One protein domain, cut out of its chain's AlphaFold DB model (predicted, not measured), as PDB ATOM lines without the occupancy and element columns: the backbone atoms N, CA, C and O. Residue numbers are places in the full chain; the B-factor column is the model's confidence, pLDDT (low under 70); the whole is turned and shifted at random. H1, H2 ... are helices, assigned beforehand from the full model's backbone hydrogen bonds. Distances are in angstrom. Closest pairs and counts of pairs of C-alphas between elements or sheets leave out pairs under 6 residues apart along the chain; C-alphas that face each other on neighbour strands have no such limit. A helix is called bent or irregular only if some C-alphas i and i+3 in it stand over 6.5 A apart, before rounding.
ATOM      1  N   GLU A   2      77.036 210.731 140.276       68.56
ATOM      2  CA  GLU A   2      78.302 210.274 139.671       68.56
ATOM      3  C   GLU A   2      79.581 210.696 140.431       68.56
ATOM      4  O   GLU A   2      80.500 209.899 140.598       68.56
ATOM      5  N   ILE A   3      79.614 211.921 140.970       72.62
ATOM      6  CA  ILE A   3      80.767 212.464 141.716       72.62
ATOM      7  C   ILE A   3      81.051 211.650 142.989       72.62
ATOM      8  O   ILE A   3      82.196 211.314 143.271       72.62
ATOM      9  N   PHE A   4      80.004 211.248 143.714       73.44
ATOM     10  CA  PHE A   4      80.133 210.432 144.927       73.44
ATOM     11  C   PHE A   4      80.708 209.036 144.649       73.44
ATOM     12  O   PHE A   4      81.435 208.490 145.477       73.44
ATOM     13  N   TYR A   5      80.404 208.455 143.486       74.44
ATOM     14  CA  TYR A   5      80.938 207.149 143.092       74.44
ATOM     15  C   TYR A   5      82.414 207.223 142.701       74.44
ATOM     16  O   TYR A   5      83.190 206.362 143.116       74.44
ATOM     17  N   ARG A   6      82.815 208.264 141.961       77.50
ATOM     18  CA  ARG A   6      84.227 208.491 141.614       77.50
ATOM     19  C   ARG A   6      85.079 208.729 142.855       77.50
ATOM     20  O   ARG A   6      86.165 208.172 142.961       77.50
ATOM     21  N   GLU A   7      84.551 209.475 143.819       78.94
ATOM     22  CA  GLU A   7      85.256 209.767 145.064       78.94
ATOM     23  C   GLU A   7      85.434 208.515 145.937       78.94
ATOM     24  O   GLU A   7      86.521 208.258 146.447       78.94
ATOM     25  N   ARG A   8      84.406 207.660 146.031       79.88
ATOM     26  CA  ARG A   8      84.523 206.358 146.712       79.88
ATOM     27  C   ARG A   8      85.508 205.414 146.025       79.88
ATOM     28  O   ARG A   8      86.226 204.696 146.716       79.88
ATOM     29  N   LEU A   9      85.541 205.406 144.692       79.44
ATOM     30  CA  LEU A   9      86.514 204.627 143.921       79.44
ATOM     31  C   LEU A   9      87.942 205.124 144.161       79.44
ATOM     32  O   LEU A   9      88.821 204.301 144.393       79.44
ATOM     33  N   ARG A  10      88.159 206.445 144.179       81.75
ATOM     34  CA  ARG A  10      89.460 207.047 144.503       81.75
ATOM     35  C   ARG A  10      89.929 206.638 145.897       81.75
ATOM     36  O   ARG A  10      90.994 206.054 146.029       81.75
ATOM     37  N   ILE A  11      89.085 206.835 146.910       80.62
ATOM     38  CA  ILE A  11      89.390 206.463 148.301       80.62
ATOM     39  C   ILE A  11      89.687 204.959 148.424       80.62
ATOM     40  O   ILE A  11      90.592 204.556 149.150       80.62
ATOM     41  N   GLY A  12      88.949 204.113 147.697       79.00
ATOM     42  CA  GLY A  12      89.203 202.673 147.658       79.00
ATOM     43  C   GLY A  12      90.549 202.315 147.023       79.00
ATOM     44  O   GLY A  12      91.252 201.449 147.547       79.00
ATOM     45  N   LEU A  13      90.922 202.990 145.934       79.50
ATOM     46  CA  LEU A  13      92.178 202.781 145.204       79.50
ATOM     47  C   LEU A  13      93.407 203.359 145.921       79.50
ATOM     48  O   LEU A  13      94.499 202.830 145.736       79.50
ATOM     49  N   ASP A  14      93.228 204.373 146.764       81.88
ATOM     50  CA  ASP A  14      94.299 204.963 147.583       81.88
ATOM     51  C   ASP A  14      94.487 204.249 148.934       81.88
ATOM     52  O   ASP A  14      95.402 204.556 149.696       81.88
ATOM     53  N   SER A  15      93.652 203.251 149.238       80.88
ATOM     54  CA  SER A  15      93.902 202.331 150.352       80.88
ATOM     55  C   SER A  15      95.046 201.360 150.017       80.88
ATOM     56  O   SER A  15      95.244 201.052 148.842       80.88
ATOM     57  N   PRO A  16      95.747 200.754 150.993       74.19
ATOM     58  CA  PRO A  16      96.866 199.859 150.670       74.19
ATOM     59  C   PRO A  16      96.467 198.590 149.896       74.19
ATOM     60  O   PRO A  16      97.254 198.070 149.109       74.19
ATOM     61  N   LYS A  17      95.218 198.117 150.038       76.56
ATOM     62  CA  LYS A  17      94.653 197.083 149.146       76.56
ATOM     63  C   LYS A  17      94.395 197.631 147.739       76.56
ATOM     64  O   LYS A  17      94.621 196.935 146.756       76.56
ATOM     65  N   GLY A  18      93.932 198.876 147.650       82.25
ATOM     66  CA  GLY A  18      93.747 199.627 146.411       82.25
ATOM     67  C   GLY A  18      95.035 199.836 145.617       82.25
ATOM     68  O   GLY A  18      95.012 199.708 144.393       82.25
ATOM     69  N   LEU A  19      96.161 200.051 146.306       84.62
ATOM     70  CA  LEU A  19      97.486 200.200 145.696       84.62
ATOM     71  C   LEU A  19      97.887 198.955 144.888       84.62
ATOM     72  O   LEU A  19      98.374 199.082 143.765       84.62
ATOM     73  N   ALA A  20      97.582 197.754 145.396       79.25
ATOM     74  CA  ALA A  20      97.794 196.497 144.672       79.25
ATOM     75  C   ALA A  20      96.991 196.453 143.360       79.25
ATOM     76  O   ALA A  20      97.525 196.112 142.304       79.25
ATOM     77  N   TYR A  21      95.716 196.856 143.408       82.56
ATOM     78  CA  TYR A  21      94.848 196.905 142.230       82.56
ATOM     79  C   TYR A  21      95.287 197.980 141.220       82.56
ATOM     80  O   TYR A  21      95.254 197.728 140.012       82.56
ATOM     81  N   ARG A  22      95.747 199.153 141.693       87.62
ATOM     82  CA  ARG A  22      96.334 200.221 140.857       87.62
ATOM     83  C   ARG A  22      97.548 199.709 140.091       87.62
ATOM     84  O   ARG A  22      97.645 199.923 138.882       87.62
ATOM     85  N   TYR A  23      98.439 199.004 140.774       83.00
ATOM     86  CA  TYR A  23      99.633 198.457 140.146       83.00
ATOM     87  C   TYR A  23      99.295 197.324 139.163       83.00
ATOM     88  O   TYR A  23      99.702 197.365 138.004       83.00
ATOM     89  N   GLN A  24      98.487 196.346 139.584       80.50
ATOM     90  CA  GLN A  24      98.202 195.137 138.804       80.50
ATOM     91  C   GLN A  24      97.313 195.387 137.576       80.50
ATOM     92  O   GLN A  24      97.585 194.854 136.501       80.50
ATOM     93  N   TYR A  25      96.244 196.175 137.724       84.50
ATOM     94  CA  TYR A  25      95.214 196.311 136.687       84.50
ATOM     95  C   TYR A  25      95.277 197.642 135.943       84.50
ATOM     96  O   TYR A  25      94.926 197.692 134.766       84.50
ATOM     97  N   LEU A  26      95.742 198.711 136.599       85.69
ATOM     98  CA  LEU A  26      95.864 200.038 135.983       85.69
ATOM     99  C   LEU A  26      97.301 200.364 135.554       85.69
ATOM    100  O   LEU A  26      97.511 201.372 134.881       85.69
ATOM    101  N   ARG A  27      98.277 199.515 135.915       84.19
ATOM    102  CA  ARG A  27      99.714 199.694 135.633       84.19
ATOM    103  C   ARG A  27     100.256 201.044 136.105       84.19
ATOM    104  O   ARG A  27     101.162 201.606 135.493       84.19
ATOM    105  N   LEU A  28      99.692 201.570 137.190       85.38
ATOM    106  CA  LEU A  28     100.161 202.807 137.797       85.38
ATOM    107  C   LEU A  28     101.319 202.477 138.748       85.38
ATOM    108  O   LEU A  28     101.117 201.679 139.668       85.38
ATOM    109  N   PRO A  29     102.518 203.055 138.550       84.31
ATOM    110  CA  PRO A  29     103.634 202.834 139.457       84.31
ATOM    111  C   PRO A  29     103.307 203.403 140.842       84.31
ATOM    112  O   PRO A  29     102.655 204.442 140.962       84.31
ATOM    113  N   MET A  30     103.756 202.702 141.880       87.00
ATOM    114  CA  MET A  30     103.652 203.157 143.265       87.00
ATOM    115  C   MET A  30     104.867 204.017 143.612       87.00
ATOM    116  O   MET A  30     105.994 203.657 143.268       87.00
ATOM    117  N   SER A  31     104.644 205.115 144.327       89.56
ATOM    118  CA  SER A  31     105.714 205.877 144.980       89.56
ATOM    119  C   SER A  31     106.357 205.077 146.119       89.56
ATOM    120  O   SER A  31     105.763 204.131 146.633       89.56
ATOM    121  N   ASP A  32     107.546 205.480 146.566       87.81
ATOM    122  CA  ASP A  32     108.267 204.785 147.643       87.81
ATOM    123  C   ASP A  32     107.457 204.722 148.952       87.81
ATOM    124  O   ASP A  32     107.446 203.701 149.640       87.81
ATOM    125  N   ALA A  33     106.705 205.781 149.273       86.50
ATOM    126  CA  ALA A  33     105.823 205.814 150.440       86.50
ATOM    127  C   ALA A  33     104.626 204.853 150.302       86.50
ATOM    128  O   ALA A  33     104.252 204.179 151.263       86.50
ATOM    129  N   GLU A  34     104.044 204.753 149.101       85.81
ATOM    130  CA  GLU A  34     102.969 203.802 148.788       85.81
ATOM    131  C   GLU A  34     103.479 202.350 148.822       85.81
ATOM    132  O   GLU A  34     102.792 201.472 149.344       85.81
ATOM    133  N   GLN A  35     104.702 202.097 148.342       84.44
ATOM    134  CA  GLN A  35     105.350 200.784 148.434       84.44
ATOM    135  C   GLN A  35     105.585 200.382 149.895       84.44
ATOM    136  O   GLN A  35     105.238 199.267 150.287       84.44
ATOM    137  N   ALA A  36     106.104 201.294 150.721       84.38
ATOM    138  CA  ALA A  36     106.300 201.046 152.147       84.38
ATOM    139  C   ALA A  36     104.974 200.720 152.859       84.38
ATOM    140  O   ALA A  36     104.907 199.757 153.621       84.38
ATOM    141  N   ALA A  37     103.900 201.463 152.568       83.12
ATOM    142  CA  ALA A  37     102.571 201.208 153.127       83.12
ATOM    143  C   ALA A  37     101.975 199.863 152.666       83.12
ATOM    144  O   ALA A  37     101.351 199.154 153.457       83.12
ATOM    145  N   PHE A  38     102.195 199.489 151.402       83.38
ATOM    146  CA  PHE A  38     101.799 198.191 150.857       83.38
ATOM    147  C   PHE A  38     102.509 197.037 151.578       83.38
ATOM    148  O   PHE A  38     101.841 196.132 152.085       83.38
ATOM    149  N   PHE A  39     103.841 197.077 151.694       83.19
ATOM    150  CA  PHE A  39     104.606 196.018 152.363       83.19
ATOM    151  C   PHE A  39     104.367 195.977 153.875       83.19
ATOM    152  O   PHE A  39     104.280 194.886 154.434       83.19
ATOM    153  N   ALA A  40     104.158 197.118 154.532       83.44
ATOM    154  CA  ALA A  40     103.806 197.151 155.951       83.44
ATOM    155  C   ALA A  40     102.481 196.424 156.251       83.44
ATOM    156  O   ALA A  40     102.332 195.841 157.322       83.44
ATOM    157  N   GLN A  41     101.520 196.433 155.317       81.56
ATOM    158  CA  GLN A  41     100.218 195.790 155.519       81.56
ATOM    159  C   GLN A  41     100.113 194.376 154.926       81.56
ATOM    160  O   GLN A  41      99.377 193.542 155.459       81.56
ATOM    161  N   LEU A  42     100.782 194.105 153.804       77.50
ATOM    162  CA  LEU A  42     100.649 192.849 153.054       77.50
ATOM    163  C   LEU A  42     101.920 191.995 153.055       77.50
ATOM    164  O   LEU A  42     101.823 190.815 152.731       77.50
ATOM    165  N   GLY A  43     103.071 192.547 153.449       78.75
ATOM    166  CA  GLY A  43     104.358 191.849 153.467       78.75
ATOM    167  C   GLY A  43     104.314 190.572 154.300       78.75
ATOM    168  O   GLY A  43     104.581 189.505 153.762       78.75
ATOM    169  N   GLY A  44     103.836 190.657 155.547       80.25
ATOM    170  CA  GLY A  44     103.708 189.481 156.418       80.25
ATOM    171  C   GLY A  44     102.798 188.388 155.841       80.25
ATOM    172  O   GLY A  44     103.124 187.215 155.910       80.25
ATOM    173  N   ARG A  45     101.702 188.755 155.158       78.62
ATOM    174  CA  ARG A  45     100.811 187.775 154.503       78.62
ATOM    175  C   ARG A  45     101.439 187.113 153.280       78.62
ATOM    176  O   ARG A  45     101.131 185.964 152.984       78.62
ATOM    177  N   ILE A  46     102.246 187.854 152.521       80.25
ATOM    178  CA  ILE A  46     102.985 187.307 151.378       80.25
ATOM    179  C   ILE A  46     104.055 186.346 151.887       80.25
ATOM    180  O   ILE A  46     104.185 185.255 151.342       80.25
ATOM    181  N   GLU A  47     104.769 186.735 152.941       79.31
ATOM    182  CA  GLU A  47     105.756 185.896 153.610       79.31
ATOM    183  C   GLU A  47     105.118 184.600 154.114       79.31
ATOM    184  O   GLU A  47     105.546 183.538 153.683       79.31
ATOM    185  N   GLU A  48     104.022 184.671 154.876       81.44
ATOM    186  CA  GLU A  48     103.252 183.506 155.348       81.44
ATOM    187  C   GLU A  48     102.774 182.589 154.208       81.44
ATOM    188  O   GLU A  48     102.818 181.363 154.316       81.44
ATOM    189  N   LEU A  49     102.296 183.163 153.097       77.56
ATOM    190  CA  LEU A  49     101.852 182.387 151.934       77.56
ATOM    191  C   LEU A  49     103.010 181.697 151.216       77.56
ATOM    192  O   LEU A  49     102.824 180.602 150.682       77.56
ATOM    193  N   LEU A  50     104.168 182.352 151.138       73.88
ATOM    194  CA  LEU A  50     105.356 181.792 150.510       73.88
ATOM    195  C   LEU A  50     105.960 180.705 151.397       73.88
ATOM    196  O   LEU A  50     106.118 179.587 150.918       73.88
ATOM    197  N   THR A  51     106.220 180.994 152.674       76.31
ATOM    198  CA  THR A  51     106.781 180.027 153.630       76.31
ATOM    199  C   THR A  51     105.879 178.810 153.768       76.31
ATOM    200  O   THR A  51     106.335 177.696 153.540       76.31
ATOM    201  N   GLY A  52     104.571 179.005 153.962       77.44
ATOM    202  CA  GLY A  52     103.630 177.891 154.079       77.44
ATOM    203  C   GLY A  52     103.539 177.018 152.820       77.44
ATOM    204  O   GLY A  52     103.308 175.815 152.921       77.44
ATOM    205  N   ARG A  53     103.738 177.586 151.620       76.69
ATOM    206  CA  ARG A  53     103.806 176.794 150.378       76.69
ATOM    207  C   ARG A  53     105.117 176.030 150.250       76.69
ATOM    208  O   ARG A  53     105.080 174.898 149.777       76.69
ATOM    209  N   PHE A  54     106.242 176.622 150.646       81.69
ATOM    210  CA  PHE A  54     107.523 175.917 150.668       81.69
ATOM    211  C   PHE A  54     107.490 174.759 151.668       81.69
ATOM    212  O   PHE A  54     107.792 173.639 151.272       81.69
ATOM    213  N   ASP A  55     106.954 174.971 152.872       79.94
ATOM    214  CA  ASP A  55     106.785 173.912 153.874       79.94
ATOM    215  C   ASP A  55     105.930 172.750 153.343       79.94
ATOM    216  O   ASP A  55     106.233 171.579 153.570       79.94
ATOM    217  N   GLN A  56     104.854 173.053 152.605       81.50
ATOM    218  CA  GLN A  56     104.012 172.028 151.976       81.50
ATOM    219  C   GLN A  56     104.756 171.242 150.896       81.50
ATOM    220  O   GLN A  56     104.597 170.022 150.813       81.50
ATOM    221  N   VAL A  57     105.547 171.921 150.063       86.12
ATOM    222  CA  VAL A  57     106.367 171.271 149.033       86.12
ATOM    223  C   VAL A  57     107.419 170.380 149.687       86.12
ATOM    224  O   VAL A  57     107.536 169.219 149.302       86.12
ATOM    225  N   ASP A  58     108.110 170.866 150.715       86.06
ATOM    226  CA  ASP A  58     109.133 170.108 151.434       86.06
ATOM    227  C   ASP A  58     108.536 168.874 152.125       86.06
ATOM    228  O   ASP A  58     109.082 167.775 152.016       86.06
ATOM    229  N   GLN A  59     107.357 168.999 152.743       86.25
ATOM    230  CA  GLN A  59     106.633 167.858 153.319       86.25
ATOM    231  C   GLN A  59     106.227 166.823 152.260       86.25
ATOM    232  O   GLN A  59     106.313 165.617 152.507       86.25
ATOM    233  N   GLN A  60     105.786 167.266 151.077       88.75
ATOM    234  CA  GLN A  60     105.451 166.366 149.970       88.75
ATOM    235  C   GLN A  60     106.691 165.680 149.393       88.75
ATOM    236  O   GLN A  60     106.639 164.485 149.102       88.75
ATOM    237  N   LEU A  61     107.806 166.400 149.258       90.75
ATOM    238  CA  LEU A  61     109.079 165.838 148.809       90.75
ATOM    239  C   LEU A  61     109.601 164.799 149.803       90.75
ATOM    240  O   LEU A  61     109.864 163.670 149.395       90.75
ATOM    241  N   ALA A  62     109.635 165.125 151.097       87.88
ATOM    242  CA  ALA A  62     110.018 164.190 152.155       87.88
ATOM    243  C   ALA A  62     109.121 162.943 152.162       87.88
ATOM    244  O   ALA A  62     109.593 161.822 152.348       87.88
ATOM    245  N   ARG A  63     107.818 163.114 151.899       91.38
ATOM    246  CA  ARG A  63     106.878 161.997 151.768       91.38
ATOM    247  C   ARG A  63     107.203 161.097 150.579       91.38
ATOM    248  O   ARG A  63     107.189 159.878 150.730       91.38
ATOM    249  N   ILE A  64     107.436 161.674 149.402       91.75
ATOM    250  CA  ILE A  64     107.764 160.919 148.184       91.75
ATOM    251  C   ILE A  64     109.088 160.178 148.366       91.75
ATOM    252  O   ILE A  64     109.171 158.995 148.037       91.75
ATOM    253  N   GLU A  65     110.096 160.852 148.924       91.62
ATOM    254  CA  GLU A  65     111.392 160.254 149.233       91.62
ATOM    255  C   GLU A  65     111.229 159.075 150.192       91.62
ATOM    256  O   GLU A  65     111.648 157.967 149.868       91.62
ATOM    257  N   PHE A  66     110.528 159.263 151.311       92.50
ATOM    258  CA  PHE A  66     110.262 158.188 152.263       92.50
ATOM    259  C   PHE A  66     109.544 156.993 151.624       92.50
ATOM    260  O   PHE A  66     109.952 155.852 151.827       92.50
ATOM    261  N   LEU A  67     108.502 157.225 150.819       91.75
ATOM    262  CA  LEU A  67     107.786 156.143 150.133       91.75
ATOM    263  C   LEU A  67     108.682 155.382 149.148       91.75
ATOM    264  O   LEU A  67     108.537 154.171 149.004       91.75
ATOM    265  N   HIS A  68     109.619 156.069 148.496       91.62
ATOM    266  CA  HIS A  68     110.605 155.425 147.633       91.62
ATOM    267  C   HIS A  68     111.650 154.631 148.436       91.62
ATOM    268  O   HIS A  68     111.977 153.499 148.086       91.62
TER     269      HIS A  68
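What this domain is: This is residues 2 to 68 of the 295 residues of an uncharacterized protein of Deltaproteobacteria bacterium (UniProt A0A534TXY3). A long helical arm, H3b, reaches out from a small body in which H2 packs with its beginning, near Pro 16, on the short arm H3a of the same bent helix, H3, at a steep angle, and H1 meets H2 at a corner and points away from it, its residues 2 to 8 sticking out. Residues 43 to 68 also stick out, and they make most of the length. The printed part has 67 residues with three named helices, in the order H1, H2, H3, and no named strand; the class is all helix. The whole is extended, with a radius of gyration of the C-alphas of 18.8 A, and spans 64 by 25 by 18 A.

Where its parts are: H3, residues 32 to 68, is bent: C-alphas 41 and 44 are 7.3 A apart, though by its hydrogen bonds it was assigned as one helix. Its arm H3b, residues 44 to 68, is 35.8 A long and ends at C-alpha 68 (110.605, 155.425, 147.633). H3a, residues 32 to 41, is 14.4 A long. H2, residues 16 to 26, is 14.7 A long. H1, residues 2 to 13, is 16.7 A long and begins at C-alpha 2 (78.302, 210.274, 139.671).

How they stand to each other: H3a and H3b stand at a steep tilt of 56 degrees. H3b touches no helix. H2 and H3a touch, the closest C-alphas being those of Pro 16 and Phe 38, 5.2 A apart; they run opposite ways at a steep tilt of 61 degrees. H1, with residues 12 to 13 alone, touches H2 only at the corner, C-alphas 12 and 18 being closest at 5.6 A, and the two are about perpendicular at 76 degrees. H1 and H3a are apart. In H1, H3a and H3b every O i to N i+4 pair is within hydrogen-bond range; in H2, 5 of 7 are.

The domain as a whole: The C-alphas farthest apart are those of Ile 3 and His 68, 64.6 A. The printed part has no cut, and both links are tight. Mean pLDDT of the printed part is 82.4, and residue 2 is under 70.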